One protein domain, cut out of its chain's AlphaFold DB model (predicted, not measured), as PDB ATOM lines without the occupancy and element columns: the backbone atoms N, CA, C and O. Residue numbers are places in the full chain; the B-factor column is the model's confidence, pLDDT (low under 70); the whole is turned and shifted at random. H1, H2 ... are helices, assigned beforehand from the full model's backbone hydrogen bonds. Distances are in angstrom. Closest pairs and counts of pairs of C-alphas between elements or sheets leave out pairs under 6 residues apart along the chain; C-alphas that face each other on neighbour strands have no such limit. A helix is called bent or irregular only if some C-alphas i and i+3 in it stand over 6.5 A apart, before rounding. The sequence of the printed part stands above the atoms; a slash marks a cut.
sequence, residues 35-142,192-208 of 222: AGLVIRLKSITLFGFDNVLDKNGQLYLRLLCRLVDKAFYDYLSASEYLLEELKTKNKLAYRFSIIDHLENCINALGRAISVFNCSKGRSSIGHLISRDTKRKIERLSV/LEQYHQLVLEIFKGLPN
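What this domain is: This is residues 35 to 142 and 192 to 208 of the 222 residues of an uncharacterized protein of bacterium (UniProt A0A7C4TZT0). A long helical hairpin, H3 and H4 side by side, makes the longest axis, and H7 packs along H3 in the half away from the hairpin's turn. H1 and H6 lie on different sides of H7, the short H2 and H5 lie at the hairpin's open end, and residues 89 and 90 turn the chain at the far end. The printed part has 125 residues with seven named helices, H1 to H7 in order along the chain, and no named strand; the class is all helix. It is only just compact, close to loose, with a radius of gyration of the C-alphas of 16.5 A, and elongated, spanning 52 by 31 by 20 A.

How they stand to each other: H1, residues 37 to 46, touches residues 62 to 69 of H3, residues 55 to 88, at a shallow tilt of 29 degrees, opposite ways; their closest C-alphas, of Leu 37 and Cys 65, are 5.4 A apart. H2, residues 49 to 52, is close to H3 but not clearly touching, with the C-alphas of Asp 50 and Gln 58 closest at 6.2 A. H3 and H4, residues 91 to 119, touch as a helical hairpin, opposite ways at a shallow tilt of 19 degrees, closest at the C-alphas of Ala 71 and Cys 105, 4.2 A. H7, residues 192 to 205, joins them in a bundle of three helices, a group set roughly alongside one another; it touches residues 61 to 72 of H3 at 31 degrees, shallow and opposite ways, with the C-alphas of Val 68 and His 196 closest at 6.4 A. H5, residues 124 to 128, touches residues 201 to 205 of H7, with the C-alphas of Leu 128 and Gly 205 closest at 5.0 A. H6, residues 131 to 138, touches residues 194 to 198 of H7, with the C-alphas of Thr 133 and Leu 198 closest at 6.6 A, and is apart from H3. Every O i to N i+4 pair is within hydrogen-bond range in H1, H3, H6 and H7; H4 has 23 of 25, H5 has 0 of 1 but 2 of 2 O i to N i+3 pairs, and H2 is too short for an i+4 pair.

Where its parts are: H1 begins at C-alpha 37, (-0.489, -34.200, 27.518), and measures 14.2 A from first to last C-alpha. H2 is only just irregular, with C-alphas 49 and 52 6.7 A apart. H3 measures 49.9 A and ends at C-alpha 88, (-6.922, -3.480, 16.130). H4 measures 41.0 A and is irregular, with C-alphas 93 and 96 7.6 A apart. H5 and H6 are shorter, and H7 measures 20.1 A, ending at C-alpha 205, (7.668, -46.230, 25.355).

The domain as a whole: The C-alphas farthest apart, of Val 52 and Lys 89, are 52.2 A apart. Residues 143 to 191 are not printed, and C-alphas 142 and 192 are 10.1 A apart across this cut, between H6 and H7. The links printed whole are tight. The mean pLDDT of the printed part is 90.1; residues 141 and 208 are under 70.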
ATOM      1  N   ALA A  35      -3.238 -33.159  21.170       79.19
ATOM      2  CA  ALA A  35      -4.058 -33.063  22.376       79.19
ATOM      3  C   ALA A  35      -3.243 -32.561  23.585       79.19
ATOM      4  O   ALA A  35      -2.016 -32.454  23.542       79.19
ATOM      5  N   GLY A  36      -3.927 -32.304  24.705       84.25
ATOM      6  CA  GLY A  36      -3.267 -32.031  25.982       84.25
ATOM      7  C   GLY A  36      -2.552 -33.254  26.557       84.25
ATOM      8  O   GLY A  36      -3.167 -34.314  26.709       84.25
ATOM      9  N   LEU A  37      -1.272 -33.119  26.916       86.25
ATOM     10  CA  LEU A  37      -0.489 -34.200  27.518       86.25
ATOM     11  C   LEU A  37      -1.037 -34.571  28.895       86.25
ATOM     12  O   LEU A  37      -1.042 -35.745  29.244       86.25
ATOM     13  N   VAL A  38      -1.573 -33.612  29.655       79.69
ATOM     14  CA  VAL A  38      -2.221 -33.851  30.953       79.69
ATOM     15  C   VAL A  38      -3.461 -34.730  30.806       79.69
ATOM     16  O   VAL A  38      -3.718 -35.567  31.670       79.69
ATOM     17  N   ILE A  39      -4.221 -34.599  29.715       82.44
ATOM     18  CA  ILE A  39      -5.378 -35.471  29.456       82.44
ATOM     19  C   ILE A  39      -4.897 -36.912  29.243       82.44
ATOM     20  O   ILE A  39      -5.442 -37.837  29.841       82.44
ATOM     21  N   ARG A  40      -3.827 -37.101  28.463       82.38
ATOM     22  CA  ARG A  40      -3.212 -38.422  28.242       82.38
ATOM     23  C   ARG A  40      -2.624 -39.004  29.525       82.38
ATOM     24  O   ARG A  40      -2.848 -40.171  29.837       82.38
ATOM     25  N   LEU A  41      -1.935 -38.170  30.298       84.00
ATOM     26  CA  LEU A  41      -1.353 -38.524  31.586       84.00
ATOM     27  C   LEU A  41      -2.418 -38.989  32.582       84.00
ATOM     28  O   LEU A  41      -2.179 -39.961  33.295       84.00
ATOM     29  N   LYS A  42      -3.588 -38.333  32.631       83.25
ATOM     30  CA  LYS A  42      -4.704 -38.759  33.490       83.25
ATOM     31  C   LYS A  42      -5.116 -40.194  33.180       83.25
ATOM     32  O   LYS A  42      -5.193 -40.993  34.105       83.25
ATOM     33  N   SER A  43      -5.305 -40.536  31.905       80.81
ATOM     34  CA  SER A  43      -5.642 -41.907  31.503       80.81
ATOM     35  C   SER A  43      -4.553 -42.897  31.926       80.81
ATOM     36  O   SER A  43      -4.845 -43.879  32.598       80.81
ATOM     37  N   ILE A  44      -3.288 -42.603  31.621       77.69
ATOM     38  CA  ILE A  44      -2.138 -43.457  31.973       77.69
ATOM     39  C   ILE A  44      -2.043 -43.683  33.489       77.69
ATOM     40  O   ILE A  44      -1.839 -44.812  33.925       77.69
ATOM     41  N   THR A  45      -2.230 -42.627  34.282       77.88
ATOM     42  CA  THR A  45      -2.130 -42.687  35.750       77.88
ATOM     43  C   THR A  45      -3.304 -43.458  36.359       77.88
ATOM     44  O   THR A  45      -3.102 -44.259  37.264       77.88
ATOM     45  N   LEU A  46      -4.531 -43.259  35.859       80.69
ATOM     46  CA  LEU A  46      -5.725 -43.957  36.359       80.69
ATOM     47  C   LEU A  46      -5.668 -45.468  36.113       80.69
ATOM     48  O   LEU A  46      -6.100 -46.239  36.965       80.69
ATOM     49  N   PHE A  47      -5.110 -45.890  34.978       78.25
ATOM     50  CA  PHE A  47      -4.927 -47.309  34.659       78.25
ATOM     51  C   PHE A  47      -3.596 -47.889  35.172       78.25
ATOM     52  O   PHE A  47      -3.329 -49.075  34.985       78.25
ATOM     53  N   GLY A  48      -2.760 -47.081  35.837       74.81
ATOM     54  CA  GLY A  48      -1.496 -47.517  36.435       74.81
ATOM     55  C   GLY A  48      -0.409 -47.900  35.427       74.81
ATOM     56  O   GLY A  48       0.494 -48.670  35.764       74.81
ATOM     57  N   PHE A  49      -0.475 -47.391  34.194       74.38
ATOM     58  CA  PHE A  49       0.511 -47.682  33.146       74.38
ATOM     59  C   PHE A  49       1.857 -46.989  33.383       74.38
ATOM     60  O   PHE A  49       2.863 -47.388  32.808       74.38
ATOM     61  N   ASP A  50       1.922 -45.989  34.264       78.62
ATOM     62  CA  ASP A  50       3.172 -45.357  34.692       78.62
ATOM     63  C   ASP A  50       3.924 -46.154  35.774       78.62
ATOM     64  O   ASP A  50       5.068 -45.820  36.076       78.62
ATOM     65  N   ASN A  51       3.360 -47.246  36.309       80.94
ATOM     66  CA  ASN A  51       4.012 -48.079  37.335       80.94
ATOM     67  C   ASN A  51       5.258 -48.836  36.846       80.94
ATOM     68  O   ASN A  51       6.025 -49.354  37.652       80.94
ATOM     69  N   VAL A  52       5.472 -48.902  35.531       81.19
ATOM     70  CA  VAL A  52       6.744 -49.332  34.924       81.19
ATOM     71  C   VAL A  52       7.890 -48.356  35.205       81.19
ATOM     72  O   VAL A  52       9.054 -48.755  35.237       81.19
ATOM     73  N   LEU A  53       7.581 -47.074  35.394       86.06
ATOM     74  CA  LEU A  53       8.575 -46.083  35.762       86.06
ATOM     75  C   LEU A  53       8.903 -46.212  37.245       86.06
ATOM     76  O   LEU A  53       8.035 -46.480  38.080       86.06
ATOM     77  N   ASP A  54      10.161 -45.941  37.575       87.88
ATOM     78  CA  ASP A  54      10.558 -45.751  38.960       87.88
ATOM     79  C   ASP A  54       9.848 -44.521  39.558       87.88
ATOM     80  O   ASP A  54       9.332 -43.662  38.838       87.88
ATOM     81  N   LYS A  55       9.818 -44.405  40.893       89.94
ATOM     82  CA  LYS A  55       9.108 -43.304  41.577       89.94
ATOM     83  C   LYS A  55       9.538 -41.924  41.061       89.94
ATOM     84  O   LYS A  55       8.696 -41.047  40.874       89.94
ATOM     85  N   ASN A  56      10.832 -41.744  40.790       91.88
ATOM     86  CA  ASN A  56      11.353 -40.502  40.223       91.88
ATOM     87  C   ASN A  56      10.893 -40.306  38.776       91.88
ATOM     88  O   ASN A  56      10.479 -39.205  38.419       91.88
ATOM     89  N   GLY A  57      10.906 -41.359  37.954       91.25
ATOM     90  CA  GLY A  57      10.359 -41.333  36.602       91.25
ATOM     91  C   GLY A  57       8.892 -40.912  36.571       91.25
ATOM     92  O   GLY A  57       8.531 -40.024  35.810       91.25
ATOM     93  N   GLN A  58       8.040 -41.432  37.452       91.75
ATOM     94  CA  GLN A  58       6.637 -40.994  37.510       91.75
ATOM     95  C   GLN A  58       6.516 -39.489  37.798       91.75
ATOM     96  O   GLN A  58       5.778 -38.775  37.116       91.75
ATOM     97  N   LEU A  59       7.274 -38.980  38.776       93.06
ATOM     98  CA  LEU A  59       7.275 -37.557  39.127       93.06
ATOM     99  C   LEU A  59       7.780 -36.678  37.977       93.06
ATOM    100  O   LEU A  59       7.148 -35.671  37.651       93.06
ATOM    101  N   TYR A  60       8.882 -37.067  37.335       94.94
ATOM    102  CA  TYR A  60       9.433 -36.336  36.198       94.94
ATOM    103  C   TYR A  60       8.486 -36.333  35.001       94.94
ATOM    104  O   TYR A  60       8.300 -35.278  34.398       94.94
ATOM    105  N   LEU A  61       7.834 -37.456  34.686       94.00
ATOM    106  CA  LEU A  61       6.865 -37.528  33.594       94.00
ATOM    107  C   LEU A  61       5.685 -36.588  33.853       94.00
ATOM    108  O   LEU A  61       5.334 -35.781  32.990       94.00
ATOM    109  N   ARG A  62       5.105 -36.639  35.059       93.88
ATOM    110  CA  ARG A  62       3.987 -35.766  35.451       93.88
ATOM    111  C   ARG A  62       4.372 -34.291  35.361       93.88
ATOM    112  O   ARG A  62       3.611 -33.479  34.831       93.88
ATOM    113  N   LEU A  63       5.564 -33.947  35.847       94.88
ATOM    114  CA  LEU A  63       6.070 -32.581  35.812       94.88
ATOM    115  C   LEU A  63       6.352 -32.104  34.379       94.88
ATOM    116  O   LEU A  63       5.970 -30.983  34.050       94.88
ATOM    117  N   LEU A  64       6.947 -32.944  33.523       95.12
ATOM    118  CA  LEU A  64       7.163 -32.646  32.103       95.12
ATOM    119  C   LEU A  64       5.840 -32.376  31.387       95.12
ATOM    120  O   LEU A  64       5.704 -31.327  30.766       95.12
ATOM    121  N   CYS A  65       4.844 -33.258  31.535       95.12
ATOM    122  CA  CYS A  65       3.524 -33.068  30.925       95.12
ATOM    123  C   CYS A  65       2.915 -31.722  31.321       95.12
ATOM    124  O   CYS A  65       2.449 -30.979  30.464       95.12
ATOM    125  N   ARG A  66       2.951 -31.392  32.622       95.50
ATOM    126  CA  ARG A  66       2.401 -30.134  33.140       95.50
ATOM    127  C   ARG A  66       3.117 -28.913  32.565       95.50
ATOM    128  O   ARG A  66       2.457 -27.946  32.205       95.50
ATOM    129  N   LEU A  67       4.450 -28.929  32.539       96.38
ATOM    130  CA  LEU A  67       5.250 -27.789  32.088       96.38
ATOM    131  C   LEU A  67       5.120 -27.566  30.581       96.38
ATOM    132  O   LEU A  67       4.937 -26.427  30.166       96.38
ATOM    133  N   VAL A  68       5.148 -28.636  29.783       96.06
ATOM    134  CA  VAL A  68       4.956 -28.546  28.331       96.06
ATOM    135  C   VAL A  68       3.536 -28.074  28.010       96.06
ATOM    136  O   VAL A  68       3.377 -27.122  27.255       96.06
ATOM    137  N   ASP A  69       2.506 -28.646  28.643       96.31
ATOM    138  CA  ASP A  69       1.122 -28.201  28.438       96.31
ATOM    139  C   ASP A  69       0.920 -26.726  28.801       96.31
ATOM    140  O   ASP A  69       0.210 -26.022  28.079       96.31
ATOM    141  N   LYS A  70       1.549 -26.268  29.893       96.56
ATOM    142  CA  LYS A  70       1.530 -24.861  30.298       96.56
ATOM    143  C   LYS A  70       2.216 -23.975  29.257       96.56
ATOM    144  O   LYS A  70       1.615 -23.000  28.832       96.56
ATOM    145  N   ALA A  71       3.414 -24.340  28.804       96.75
ATOM    146  CA  ALA A  71       4.145 -23.556  27.812       96.75
ATOM    147  C   ALA A  71       3.347 -23.395  26.503       96.75
ATOM    148  O   ALA A  71       3.262 -22.297  25.962       96.75
ATOM    149  N   PHE A  72       2.675 -24.455  26.038       96.88
ATOM    150  CA  PHE A  72       1.760 -24.360  24.894       96.88
ATOM    151  C   PHE A  72       0.571 -23.439  25.150       96.88
ATOM    152  O   PHE A  72       0.197 -22.680  24.263       96.88
ATOM    153  N   TYR A  73      -0.062 -23.553  26.320       96.94
ATOM    154  CA  TYR A  73      -1.199 -22.708  26.673       96.94
ATOM    155  C   TYR A  73      -0.802 -21.232  26.656       96.94
ATOM    156  O   TYR A  73      -1.427 -20.447  25.952       96.94
ATOM    157  N   ASP A  74       0.288 -20.892  27.344       98.25
ATOM    158  CA  ASP A  74       0.780 -19.522  27.422       98.25
ATOM    159  C   ASP A  74       1.174 -18.990  26.029       98.25
ATOM    160  O   ASP A  74       0.786 -17.885  25.659       98.25
ATOM    161  N   TYR A  75       1.833 -19.793  25.184       97.75
ATOM    162  CA  TYR A  75       2.137 -19.387  23.806       97.75
ATOM    163  C   TYR A  75       0.881 -19.118  22.960       97.75
ATOM    164  O   TYR A  75       0.837 -18.156  22.188       97.75
ATOM    165  N   LEU A  76      -0.144 -19.970  23.072       96.81
ATOM    166  CA  LEU A  76      -1.394 -19.794  22.329       96.81
ATOM    167  C   LEU A  76      -2.130 -18.532  22.784       96.81
ATOM    168  O   LEU A  76      -2.549 -17.752  21.934       96.81
ATOM    169  N   SER A  77      -2.201 -18.274  24.092       97.56
ATOM    170  CA  SER A  77      -2.773 -17.031  24.623       97.56
ATOM    171  C   SER A  77      -1.999 -15.793  24.160       97.56
ATOM    172  O   SER A  77      -2.610 -14.825  23.709       97.56
ATOM    173  N   ALA A  78      -0.662 -15.830  24.166       97.38
ATOM    174  CA  ALA A  78       0.145 -14.752  23.588       97.38
ATOM    175  C   ALA A  78      -0.164 -14.543  22.095       97.38
ATOM    176  O   ALA A  78      -0.311 -13.410  21.643       97.38
ATOM    177  N   SER A  79      -0.303 -15.631  21.333       96.25
ATOM    178  CA  SER A  79      -0.617 -15.592  19.900       96.25
ATOM    179  C   SER A  79      -1.993 -14.983  19.620       96.25
ATOM    180  O   SER A  79      -2.134 -14.201  18.682       96.25
ATOM    181  N   GLU A  80      -3.001 -15.290  20.440       96.44
ATOM    182  CA  GLU A  80      -4.333 -14.677  20.359       96.44
ATOM    183  C   GLU A  80      -4.264 -13.160  20.573       96.44
ATOM    184  O   GLU A  80      -4.825 -12.397  19.782       96.44
ATOM    185  N   TYR A  81      -3.515 -12.704  21.580       97.00
ATOM    186  CA  TYR A  81      -3.326 -11.273  21.813       97.00
ATOM    187  C   TYR A  81      -2.500 -10.591  20.722       97.00
ATOM    188  O   TYR A  81      -2.842  -9.480  20.325       97.00
ATOM    189  N   LEU A  82      -1.472 -11.249  20.178       95.62
ATOM    190  CA  LEU A  82      -0.716 -10.740  19.030       95.62
ATOM    191  C   LEU A  82      -1.620 -10.570  17.799       95.62
ATOM    192  O   LEU A  82      -1.526  -9.566  17.092       95.62
ATOM    193  N   LEU A  83      -2.532 -11.516  17.551       94.81
ATOM    194  CA  LEU A  83      -3.509 -11.428  16.463       94.81
ATOM    195  C   LEU A  83      -4.507 -10.279  16.671       94.81
ATOM    196  O   LEU A  83      -4.806  -9.549  15.719       94.81
ATOM    197  N   GLU A  84      -5.009 -10.085  17.892       95.06
ATOM    198  CA  GLU A  84      -5.895  -8.958  18.208       95.06
ATOM    199  C   GLU A  84      -5.156  -7.610  18.161       95.06
ATOM    200  O   GLU A  84      -5.710  -6.635  17.643       95.06
ATOM    201  N   GLU A  85      -3.887  -7.550  18.582       94.44
ATOM    202  CA  GLU A  85      -3.034  -6.367  18.426       94.44
ATOM    203  C   GLU A  85      -2.880  -6.005  16.948       94.44
ATOM    204  O   GLU A  85      -3.148  -4.867  16.561       94.44
ATOM    205  N   LEU A  86      -2.535  -6.976  16.099       92.31
ATOM    206  CA  LEU A  86      -2.411  -6.784  14.655       92.31
ATOM    207  C   LEU A  86      -3.719  -6.246  14.045       92.31
ATOM    208  O   LEU A  86      -3.711  -5.298  13.252       92.31
ATOM    209  N   LYS A  87      -4.852  -6.841  14.419       93.00
ATOM    210  CA  LYS A  87      -6.186  -6.513  13.893       93.00
ATOM    211  C   LYS A  87      -6.665  -5.124  14.302       93.00
ATOM    212  O   LYS A  87      -7.250  -4.413  13.485       93.00
ATOM    213  N   THR A  88      -6.446  -4.749  15.556       94.62
ATOM    214  CA  THR A  88      -6.922  -3.480  16.130       94.62
ATOM    215  C   THR A  88      -5.907  -2.348  16.005       94.62
ATOM    216  O   THR A  88      -6.286  -1.181  16.096       94.62
ATOM    217  N   LYS A  89      -4.629  -2.682  15.794       92.25
ATOM    218  CA  LYS A  89      -3.468  -1.785  15.880       92.25
ATOM    219  C   LYS A  89      -3.315  -1.110  17.249       92.25
ATOM    220  O   LYS A  89      -2.678  -0.063  17.350       92.25
ATOM    221  N   ASN A  90      -3.899  -1.682  18.303       93.56
ATOM    222  CA  ASN A  90      -3.852  -1.122  19.651       93.56
ATOM    223  C   ASN A  90      -2.769  -1.798  20.502       93.56
ATOM    224  O   ASN A  90      -3.069  -2.613  21.371       93.56
ATOM    225  N   LYS A  91      -1.505  -1.431  20.266       91.25
ATOM    226  CA  LYS A  91      -0.344  -1.994  20.978       91.25
ATOM    227  C   LYS A  91      -0.500  -1.920  22.499       91.25
ATOM    228  O   LYS A  91      -0.370  -2.925  23.184       91.25
ATOM    229  N   LEU A  92      -0.881  -0.761  23.036       91.62
ATOM    230  CA  LEU A  92      -0.994  -0.555  24.486       91.62
ATOM    231  C   LEU A  92      -2.013  -1.479  25.167       91.62
ATOM    232  O   LEU A  92      -1.791  -1.871  26.309       91.62
ATOM    233  N   ALA A  93      -3.107  -1.835  24.488       94.12
ATOM    234  CA  ALA A  93      -4.143  -2.683  25.079       94.12
ATOM    235  C   ALA A  93      -3.711  -4.145  25.252       94.12
ATOM    236  O   ALA A  93      -4.203  -4.813  26.157       94.12
ATOM    237  N   TYR A  94      -2.817  -4.641  24.393       95.75
ATOM    238  CA  TYR A  94      -2.471  -6.064  24.338       95.75
ATOM    239  C   TYR A  94      -1.047  -6.360  24.789       95.75
ATOM    240  O   TYR A  94      -0.765  -7.485  25.201       95.75
ATOM    241  N   ARG A  95      -0.151  -5.366  24.750       92.69
ATOM    242  CA  ARG A  95       1.281  -5.624  24.882       92.69
ATOM    243  C   ARG A  95       1.654  -6.259  26.216       92.69
ATOM    244  O   ARG A  95       2.365  -7.249  26.211       92.69
ATOM    245  N   PHE A  96       1.121  -5.785  27.339       93.94
ATOM    246  CA  PHE A  96       1.420  -6.399  28.640       93.94
ATOM    247  C   PHE A  96       0.964  -7.859  28.739       93.94
ATOM    248  O   PHE A  96       1.701  -8.681  29.271       93.94
ATOM    249  N   SER A  97      -0.200  -8.202  28.178       96.94
ATOM    250  CA  SER A  97      -0.678  -9.589  28.156       96.94
ATOM    251  C   SER A  97       0.194 -10.478  27.271       96.94
ATOM    252  O   SER A  97       0.492 -11.611  27.635       96.94
ATOM    253  N   ILE A  98       0.634  -9.964  26.118       96.25
ATOM    254  CA  ILE A  98       1.573 -10.665  25.232       96.25
ATOM    255  C   ILE A  98       2.870 -10.971  25.985       96.25
ATOM    256  O   ILE A  98       3.329 -12.110  25.969       96.25
ATOM    257  N   ILE A  99       3.436  -9.965  26.653       95.06
ATOM    258  CA  ILE A  99       4.695 -10.075  27.397       95.06
ATOM    259  C   ILE A  99       4.570 -11.107  28.519       95.06
ATOM    260  O   ILE A  99       5.352 -12.054  28.551       95.06
ATOM    261  N   ASP A 100       3.549 -10.987  29.375       95.81
ATOM    262  CA  ASP A 100       3.325 -11.906  30.499       95.81
ATOM    263  C   ASP A 100       3.200 -13.364  30.030       95.81
ATOM    264  O   ASP A 100       3.854 -14.269  30.556       95.81
ATOM    265  N   HIS A 101       2.412 -13.613  28.983       97.50
ATOM    266  CA  HIS A 101       2.260 -14.960  28.449       97.50
ATOM    267  C   HIS A 101       3.544 -15.491  27.794       97.50
ATOM    268  O   HIS A 101       3.892 -16.657  27.992       97.50
ATOM    269  N   LEU A 102       4.297 -14.673  27.055       96.19
ATOM    270  CA  LEU A 102       5.563 -15.115  26.462       96.19
ATOM    271  C   LEU A 102       6.627 -15.418  27.526       96.19
ATOM    272  O   LEU A 102       7.300 -16.448  27.429       96.19
ATOM    273  N   GLU A 103       6.742 -14.597  28.570       94.44
ATOM    274  CA  GLU A 103       7.648 -14.849  29.698       94.44
ATOM    275  C   GLU A 103       7.270 -16.141  30.437       94.44
ATOM    276  O   GLU A 103       8.124 -17.002  30.680       94.44
ATOM    277  N   ASN A 104       5.978 -16.337  30.722       95.94
ATOM    278  CA  ASN A 104       5.472 -17.562  31.342       95.94
ATOM    279  C   ASN A 104       5.729 -18.804  30.474       95.94
ATOM    280  O   ASN A 104       6.141 -19.844  31.001       95.94
ATOM    281  N   CYS A 105       5.558 -18.688  29.154       96.75
ATOM    282  CA  CYS A 105       5.871 -19.738  28.191       96.75
ATOM    283  C   CYS A 105       7.359 -20.117  28.232       96.75
ATOM    284  O   CYS A 105       7.696 -21.290  28.416       96.75
ATOM    285  N   ILE A 106       8.256 -19.133  28.100       94.81
ATOM    286  CA  ILE A 106       9.711 -19.346  28.091       94.81
ATOM    287  C   ILE A 106      10.180 -19.948  29.417       94.81
ATOM    288  O   ILE A 106      10.962 -20.901  29.422       94.81
ATOM    289  N   ASN A 107       9.658 -19.467  30.546       94.06
ATOM    290  CA  ASN A 107       9.976 -20.011  31.863       94.06
ATOM    291  C   ASN A 107       9.488 -21.463  32.018       94.06
ATOM    292  O   ASN A 107      10.241 -22.346  32.440       94.06
ATOM    293  N   ALA A 108       8.238 -21.754  31.642       96.06
ATOM    294  CA  ALA A 108       7.697 -23.112  31.697       96.06
ATOM    295  C   ALA A 108       8.513 -24.084  30.832       96.06
ATOM    296  O   ALA A 108       8.864 -25.176  31.297       96.06
ATOM    297  N   LEU A 109       8.879 -23.662  29.619       95.12
ATOM    298  CA  LEU A 109       9.724 -24.436  28.718       95.12
ATOM    299  C   LEU A 109      11.128 -24.632  29.301       95.12
ATOM    300  O   LEU A 109      11.584 -25.768  29.401       95.12
ATOM    301  N   GLY A 110      11.766 -23.570  29.797       92.88
ATOM    302  CA  GLY A 110      13.065 -23.611  30.474       92.88
ATOM    303  C   GLY A 110      13.108 -24.599  31.644       92.88
ATOM    304  O   GLY A 110      14.047 -25.388  31.790       92.88
ATOM    305  N   ARG A 111      12.040 -24.643  32.445       93.38
ATOM    306  CA  ARG A 111      11.883 -25.636  33.514       93.38
ATOM    307  C   ARG A 111      11.711 -27.050  32.966       93.38
ATOM    308  O   ARG A 111      12.272 -27.977  33.546       93.38
ATOM    309  N   ALA A 112      10.982 -27.239  31.865       94.31
ATOM    310  CA  ALA A 112      10.869 -28.546  31.214       94.31
ATOM    311  C   ALA A 112      12.242 -29.047  30.733       94.31
ATOM    312  O   ALA A 112      12.566 -30.220  30.937       94.31
ATOM    313  N   ILE A 113      13.088 -28.150  30.203       92.31
ATOM    314  CA  ILE A 113      14.480 -28.456  29.836       92.31
ATOM    315  C   ILE A 113      15.261 -28.966  31.043       92.31
ATOM    316  O   ILE A 113      15.867 -30.038  30.989       92.31
ATOM    317  N   SER A 114      15.208 -28.228  32.154       90.94
ATOM    318  CA  SER A 114      15.893 -28.616  33.386       90.94
ATOM    319  C   SER A 114      15.422 -29.979  33.894       90.94
ATOM    320  O   SER A 114      16.247 -30.815  34.258       90.94
ATOM    321  N   VAL A 115      14.110 -30.226  33.902       92.69
ATOM    322  CA  VAL A 115      13.527 -31.492  34.365       92.69
ATOM    323  C   VAL A 115      13.993 -32.661  33.502       92.69
ATOM    324  O   VAL A 115      14.397 -33.693  34.038       92.69
ATOM    325  N   PHE A 116      13.992 -32.494  32.179       92.62
ATOM    326  CA  PHE A 116      14.499 -33.507  31.260       92.62
ATOM    327  C   PHE A 116      15.989 -33.795  31.484       92.62
ATOM    328  O   PHE A 116      16.395 -34.953  31.549       92.62
ATOM    329  N   ASN A 117      16.813 -32.764  31.662       90.12
ATOM    330  CA  ASN A 117      18.239 -32.962  31.918       90.12
ATOM    331  C   ASN A 117      18.492 -33.667  33.258       90.12
ATOM    332  O   ASN A 117      19.341 -34.555  33.325       90.12
ATOM    333  N   CYS A 118      17.722 -33.353  34.303       90.38
ATOM    334  CA  CYS A 118      17.802 -34.067  35.577       90.38
ATOM    335  C   CYS A 118      17.357 -35.535  35.468       90.38
ATOM    336  O   CYS A 118      17.917 -36.387  36.159       90.38
ATOM    337  N   SER A 119      16.377 -35.847  34.613       90.00
ATOM    338  CA  SER A 119      15.830 -37.203  34.500       90.00
ATOM    339  C   SER A 119      16.803 -38.195  33.848       90.00
ATOM    340  O   SER A 119      16.770 -39.375  34.204       90.00
ATOM    341  N   LYS A 120      17.718 -37.725  32.978       85.69
ATOM    342  CA  LYS A 120      18.706 -38.547  32.244       85.69
ATOM    343  C   LYS A 120      19.588 -39.433  33.134       85.69
ATOM    344  O   LYS A 120      19.996 -40.496  32.680       85.69
ATOM    345  N   GLY A 121      19.888 -39.008  34.363       82.12
ATOM    346  CA  GLY A 121      20.746 -39.750  35.300       82.12
ATOM    347  C   GLY A 121      20.054 -40.191  36.590       82.12
ATOM    348  O   GLY A 121      20.721 -40.698  37.486       82.12
ATOM    349  N   ARG A 122      18.745 -39.943  36.730       86.44
ATOM    350  CA  ARG A 122      18.012 -40.115  38.002       86.44
ATOM    351  C   ARG A 122      16.701 -40.890  37.879       86.44
ATOM    352  O   ARG A 122      15.984 -40.998  38.871       86.44
ATOM    353  N   SER A 123      16.356 -41.359  36.679       90.12
ATOM    354  CA  SER A 123      15.099 -42.069  36.425       90.12
ATOM    355  C   SER A 123      15.162 -42.965  35.195       90.12
ATOM    356  O   SER A 123      16.020 -42.781  34.329       90.12
ATOM    357  N   SER A 124      14.188 -43.868  35.067       86.75
ATOM    358  CA  SER A 124      14.081 -44.762  33.910       86.75
ATOM    359  C   SER A 124      13.540 -44.095  32.635       86.75
ATOM    360  O   SER A 124      13.688 -44.664  31.553       86.75
ATOM    361  N   ILE A 125      12.995 -42.867  32.714       88.50
ATOM    362  CA  ILE A 125      12.457 -42.120  31.554       88.50
ATOM    363  C   ILE A 125      13.468 -42.042  30.412       88.50
ATOM    364  O   ILE A 125      13.099 -42.150  29.244       88.50
ATOM    365  N   GLY A 126      14.747 -41.838  30.738       86.38
ATOM    366  CA  GLY A 126      15.793 -41.658  29.738       86.38
ATOM    367  C   GLY A 126      15.902 -42.829  28.755       86.38
ATOM    368  O   GLY A 126      16.321 -42.609  27.619       86.38
ATOM    369  N   HIS A 127      15.515 -44.044  29.151       87.12
ATOM    370  CA  HIS A 127      15.545 -45.227  28.285       87.12
ATOM    371  C   HIS A 127      14.407 -45.263  27.261       87.12
ATOM    372  O   HIS A 127      14.545 -45.921  26.235       87.12
ATOM    373  N   LEU A 128      13.322 -44.523  27.502       88.38
ATOM    374  CA  LEU A 128      12.139 -44.482  26.639       88.38
ATOM    375  C   LEU A 128      12.250 -43.457  25.503       88.38
ATOM    376  O   LEU A 128      11.319 -43.301  24.724       88.38
ATOM    377  N   ILE A 129      13.370 -42.734  25.423       90.31
ATOM    378  CA  ILE A 129      13.574 -41.638  24.476       90.31
ATOM    379  C   ILE A 129      14.726 -41.996  23.535       90.31
ATOM    380  O   ILE A 129      15.850 -42.271  23.980       90.31
ATOM    381  N   SER A 130      14.467 -41.937  22.232       91.56
ATOM    382  CA  SER A 130      15.446 -42.172  21.176       91.56
ATOM    383  C   SER A 130      16.607 -41.183  21.237       91.56
ATOM    384  O   SER A 130      16.500 -40.040  21.692       91.56
ATOM    385  N   ARG A 131      17.762 -41.624  20.731       90.12
ATOM    386  CA  ARG A 131      18.955 -40.772  20.631       90.12
ATOM    387  C   ARG A 131      18.703 -39.538  19.765       90.12
ATOM    388  O   ARG A 131      19.229 -38.477  20.081       90.12
ATOM    389  N   ASP A 132      17.896 -39.662  18.715       91.44
ATOM    390  CA  ASP A 132      17.628 -38.554  17.802       91.44
ATOM    391  C   ASP A 132      16.789 -37.460  18.466       91.44
ATOM    392  O   ASP A 132      17.155 -36.289  18.377       91.44
ATOM    393  N   THR A 133      15.736 -37.817  19.210       90.25
ATOM    394  CA  THR A 133      14.953 -36.843  19.989       90.25
ATOM    395  C   THR A 133      15.814 -36.138  21.036       90.25
ATOM    396  O   THR A 133      15.754 -34.914  21.154       90.25
ATOM    397  N   LYS A 134      16.693 -36.872  21.738       88.62
ATOM    398  CA  LYS A 134      17.643 -36.271  22.694       88.62
ATOM    399  C   LYS A 134      18.533 -35.222  22.027       88.62
ATOM    400  O   LYS A 134      18.603 -34.102  22.522       88.62
ATOM    401  N   ARG A 135      19.146 -35.557  20.884       87.81
ATOM    402  CA  ARG A 135      20.013 -34.627  20.137       87.81
ATOM    403  C   ARG A 135      19.262 -33.397  19.639       87.81
ATOM    404  O   ARG A 135      19.828 -32.310  19.655       87.81
ATOM    405  N   LYS A 136      18.021 -33.554  19.161       87.94
ATOM    406  CA  LYS A 136      17.202 -32.416  18.710       87.94
ATOM    407  C   LYS A 136      16.959 -31.440  19.852       87.94
ATOM    408  O   LYS A 136      17.149 -30.247  19.674       87.94
ATOM    409  N   ILE A 137      16.608 -31.962  21.022       86.38
ATOM    410  CA  ILE A 137      16.280 -31.148  22.191       86.38
ATOM    411  C   ILE A 137      17.508 -30.475  22.801       86.38
ATOM    412  O   ILE A 137      17.431 -29.325  23.212       86.38
ATOM    413  N   GLU A 138      18.655 -31.151  22.810       83.62
ATOM    414  CA  GLU A 138      19.922 -30.577  23.288       83.62
ATOM    415  C   GLU A 138      20.402 -29.379  22.455       83.62
ATOM    416  O   GLU A 138      21.196 -28.584  22.943       83.62
ATOM    417  N   ARG A 139      19.918 -29.236  21.216       83.38
ATOM    418  CA  ARG A 139      20.246 -28.112  20.327       83.38
ATOM    419  C   ARG A 139      19.310 -26.911  20.479       83.38
ATOM    420  O   ARG A 139      19.538 -25.902  19.822       83.38
ATOM    421  N   LEU A 140      18.252 -27.010  21.286       81.88
ATOM    422  CA  LEU A 140      17.273 -25.932  21.445       81.88
ATOM    423  C   LEU A 140      17.810 -24.858  22.401       81.88
ATOM    424  O   LEU A 140      17.975 -25.105  23.596       81.88
ATOM    425  N   SER A 141      18.033 -23.648  21.892       66.50
ATOM    426  CA  SER A 141      18.541 -22.498  22.652       66.50
ATOM    427  C   SER A 141      17.403 -21.657  23.245       66.50
ATOM    428  O   SER A 141      17.128 -20.546  22.807       66.50
ATOM    429  N   VAL A 142      16.713 -22.184  24.261       76.94
ATOM    430  CA  VAL A 142      15.727 -21.396  25.042       76.94
ATOM    431  C   VAL A 142      16.343 -20.862  26.345       76.94
ATOM    432  O   VAL A 142      15.810 -19.956  26.980       76.94
ATOM    433  N   LEU A 192       8.762 -25.882  21.481       95.38
ATOM    434  CA  LEU A 192       7.521 -26.407  22.064       95.38
ATOM    435  C   LEU A 192       7.139 -27.754  21.435       95.38
ATOM    436  O   LEU A 192       6.920 -28.735  22.148       95.38
ATOM    437  N   GLU A 193       7.120 -27.832  20.104       94.81
ATOM    438  CA  GLU A 193       6.782 -29.055  19.374       94.81
ATOM    439  C   GLU A 193       7.763 -30.200  19.656       94.81
ATOM    440  O   GLU A 193       7.335 -31.340  19.854       94.81
ATOM    441  N   GLN A 194       9.069 -29.922  19.732       94.31
ATOM    442  CA  GLN A 194      10.061 -30.949  20.066       94.31
ATOM    443  C   GLN A 194       9.859 -31.493  21.487       94.31
ATOM    444  O   GLN A 194       9.943 -32.705  21.695       94.31
ATOM    445  N   TYR A 195       9.551 -30.632  22.461       94.50
ATOM    446  CA  TYR A 195       9.275 -31.076  23.828       94.50
ATOM    447  C   TYR A 195       7.952 -31.837  23.946       94.50
ATOM    448  O   TYR A 195       7.896 -32.839  24.660       94.50
ATOM    449  N   HIS A 196       6.913 -31.434  23.210       94.38
ATOM    450  CA  HIS A 196       5.677 -32.213  23.097       94.38
ATOM    451  C   HIS A 196       5.963 -33.607  22.549       94.38
ATOM    452  O   HIS A 196       5.578 -34.608  23.153       94.38
ATOM    453  N   GLN A 197       6.719 -33.678  21.452       93.50
ATOM    454  CA  GLN A 197       7.086 -34.937  20.819       93.50
ATOM    455  C   GLN A 197       7.910 -35.839  21.744       93.50
ATOM    456  O   GLN A 197       7.676 -37.047  21.763       93.50
ATOM    457  N   LEU A 198       8.817 -35.278  22.549       94.44
ATOM    458  CA  LEU A 198       9.531 -36.037  23.577       94.44
ATOM    459  C   LEU A 198       8.570 -36.676  24.575       94.44
ATOM    460  O   LEU A 198       8.727 -37.852  24.893       94.44
ATOM    461  N   VAL A 199       7.564 -35.944  25.060       94.19
ATOM    462  CA  VAL A 199       6.610 -36.518  26.019       94.19
ATOM    463  C   VAL A 199       5.766 -37.609  25.358       94.19
ATOM    464  O   VAL A 199       5.529 -38.654  25.962       94.19
ATOM    465  N   LEU A 200       5.373 -37.414  24.097       92.19
ATOM    466  CA  LEU A 200       4.677 -38.447  23.328       92.19
ATOM    467  C   LEU A 200       5.520 -39.703  23.130       92.19
ATOM    468  O   LEU A 200       4.983 -40.807  23.154       92.19
ATOM    469  N   GLU A 201       6.823 -39.554  22.934       92.44
ATOM    470  CA  GLU A 201       7.734 -40.683  22.820       92.44
ATOM    471  C   GLU A 201       7.845 -41.456  24.135       92.44
ATOM    472  O   GLU A 201       7.765 -42.681  24.119       92.44
ATOM    473  N   ILE A 202       7.895 -40.753  25.274       92.06
ATOM    474  CA  ILE A 202       7.840 -41.400  26.590       92.06
ATOM    475  C   ILE A 202       6.549 -42.210  26.721       92.06
ATOM    476  O   ILE A 202       6.613 -43.380  27.083       92.06
ATOM    477  N   PHE A 203       5.389 -41.629  26.385       89.94
ATOM    478  CA  PHE A 203       4.112 -42.350  26.425       89.94
ATOM    479  C   PHE A 203       4.107 -43.586  25.523       89.94
ATOM    480  O   PHE A 203       3.650 -44.645  25.953       89.94
ATOM    481  N   LYS A 204       4.660 -43.479  24.311       87.25
ATOM    482  CA  LYS A 204       4.811 -44.605  23.376       87.25
ATOM    483  C   LYS A 204       5.773 -45.675  23.887       87.25
ATOM    484  O   LYS A 204       5.645 -46.832  23.504       87.25
ATOM    485  N   GLY A 205       6.737 -45.303  24.721       86.56
ATOM    486  CA  GLY A 205       7.668 -46.230  25.355       86.56
ATOM    487  C   GLY A 205       7.089 -46.967  26.566       86.56
ATOM    488  O   GLY A 205       7.690 -47.941  27.012       86.56
ATOM    489  N   LEU A 206       5.945 -46.538  27.114       84.94
ATOM    490  CA  LEU A 206       5.330 -47.231  28.246       84.94
ATOM    491  C   LEU A 206       4.716 -48.578  27.788       84.94
ATOM    492  O   LEU A 206       3.985 -48.610  26.786       84.94
ATOM    493  N   PRO A 207       4.976 -49.691  28.502       71.12
ATOM    494  CA  PRO A 207       4.300 -50.963  28.275       71.12
ATOM    495  C   PRO A 207       2.820 -50.870  28.657       71.12
ATOM    496  O   PRO A 207       2.435 -50.064  29.503       71.12
ATOM    497  N   ASN A 208       1.996 -51.751  28.084       63.41
ATOM    498  CA  ASN A 208       0.567 -51.866  28.408       63.41
ATOM    499  C   ASN A 208      -0.208 -50.561  28.193       63.41
ATOM    500  O   ASN A 208      -1.028 -50.182  29.015       63.41
TER     501      ASN A 208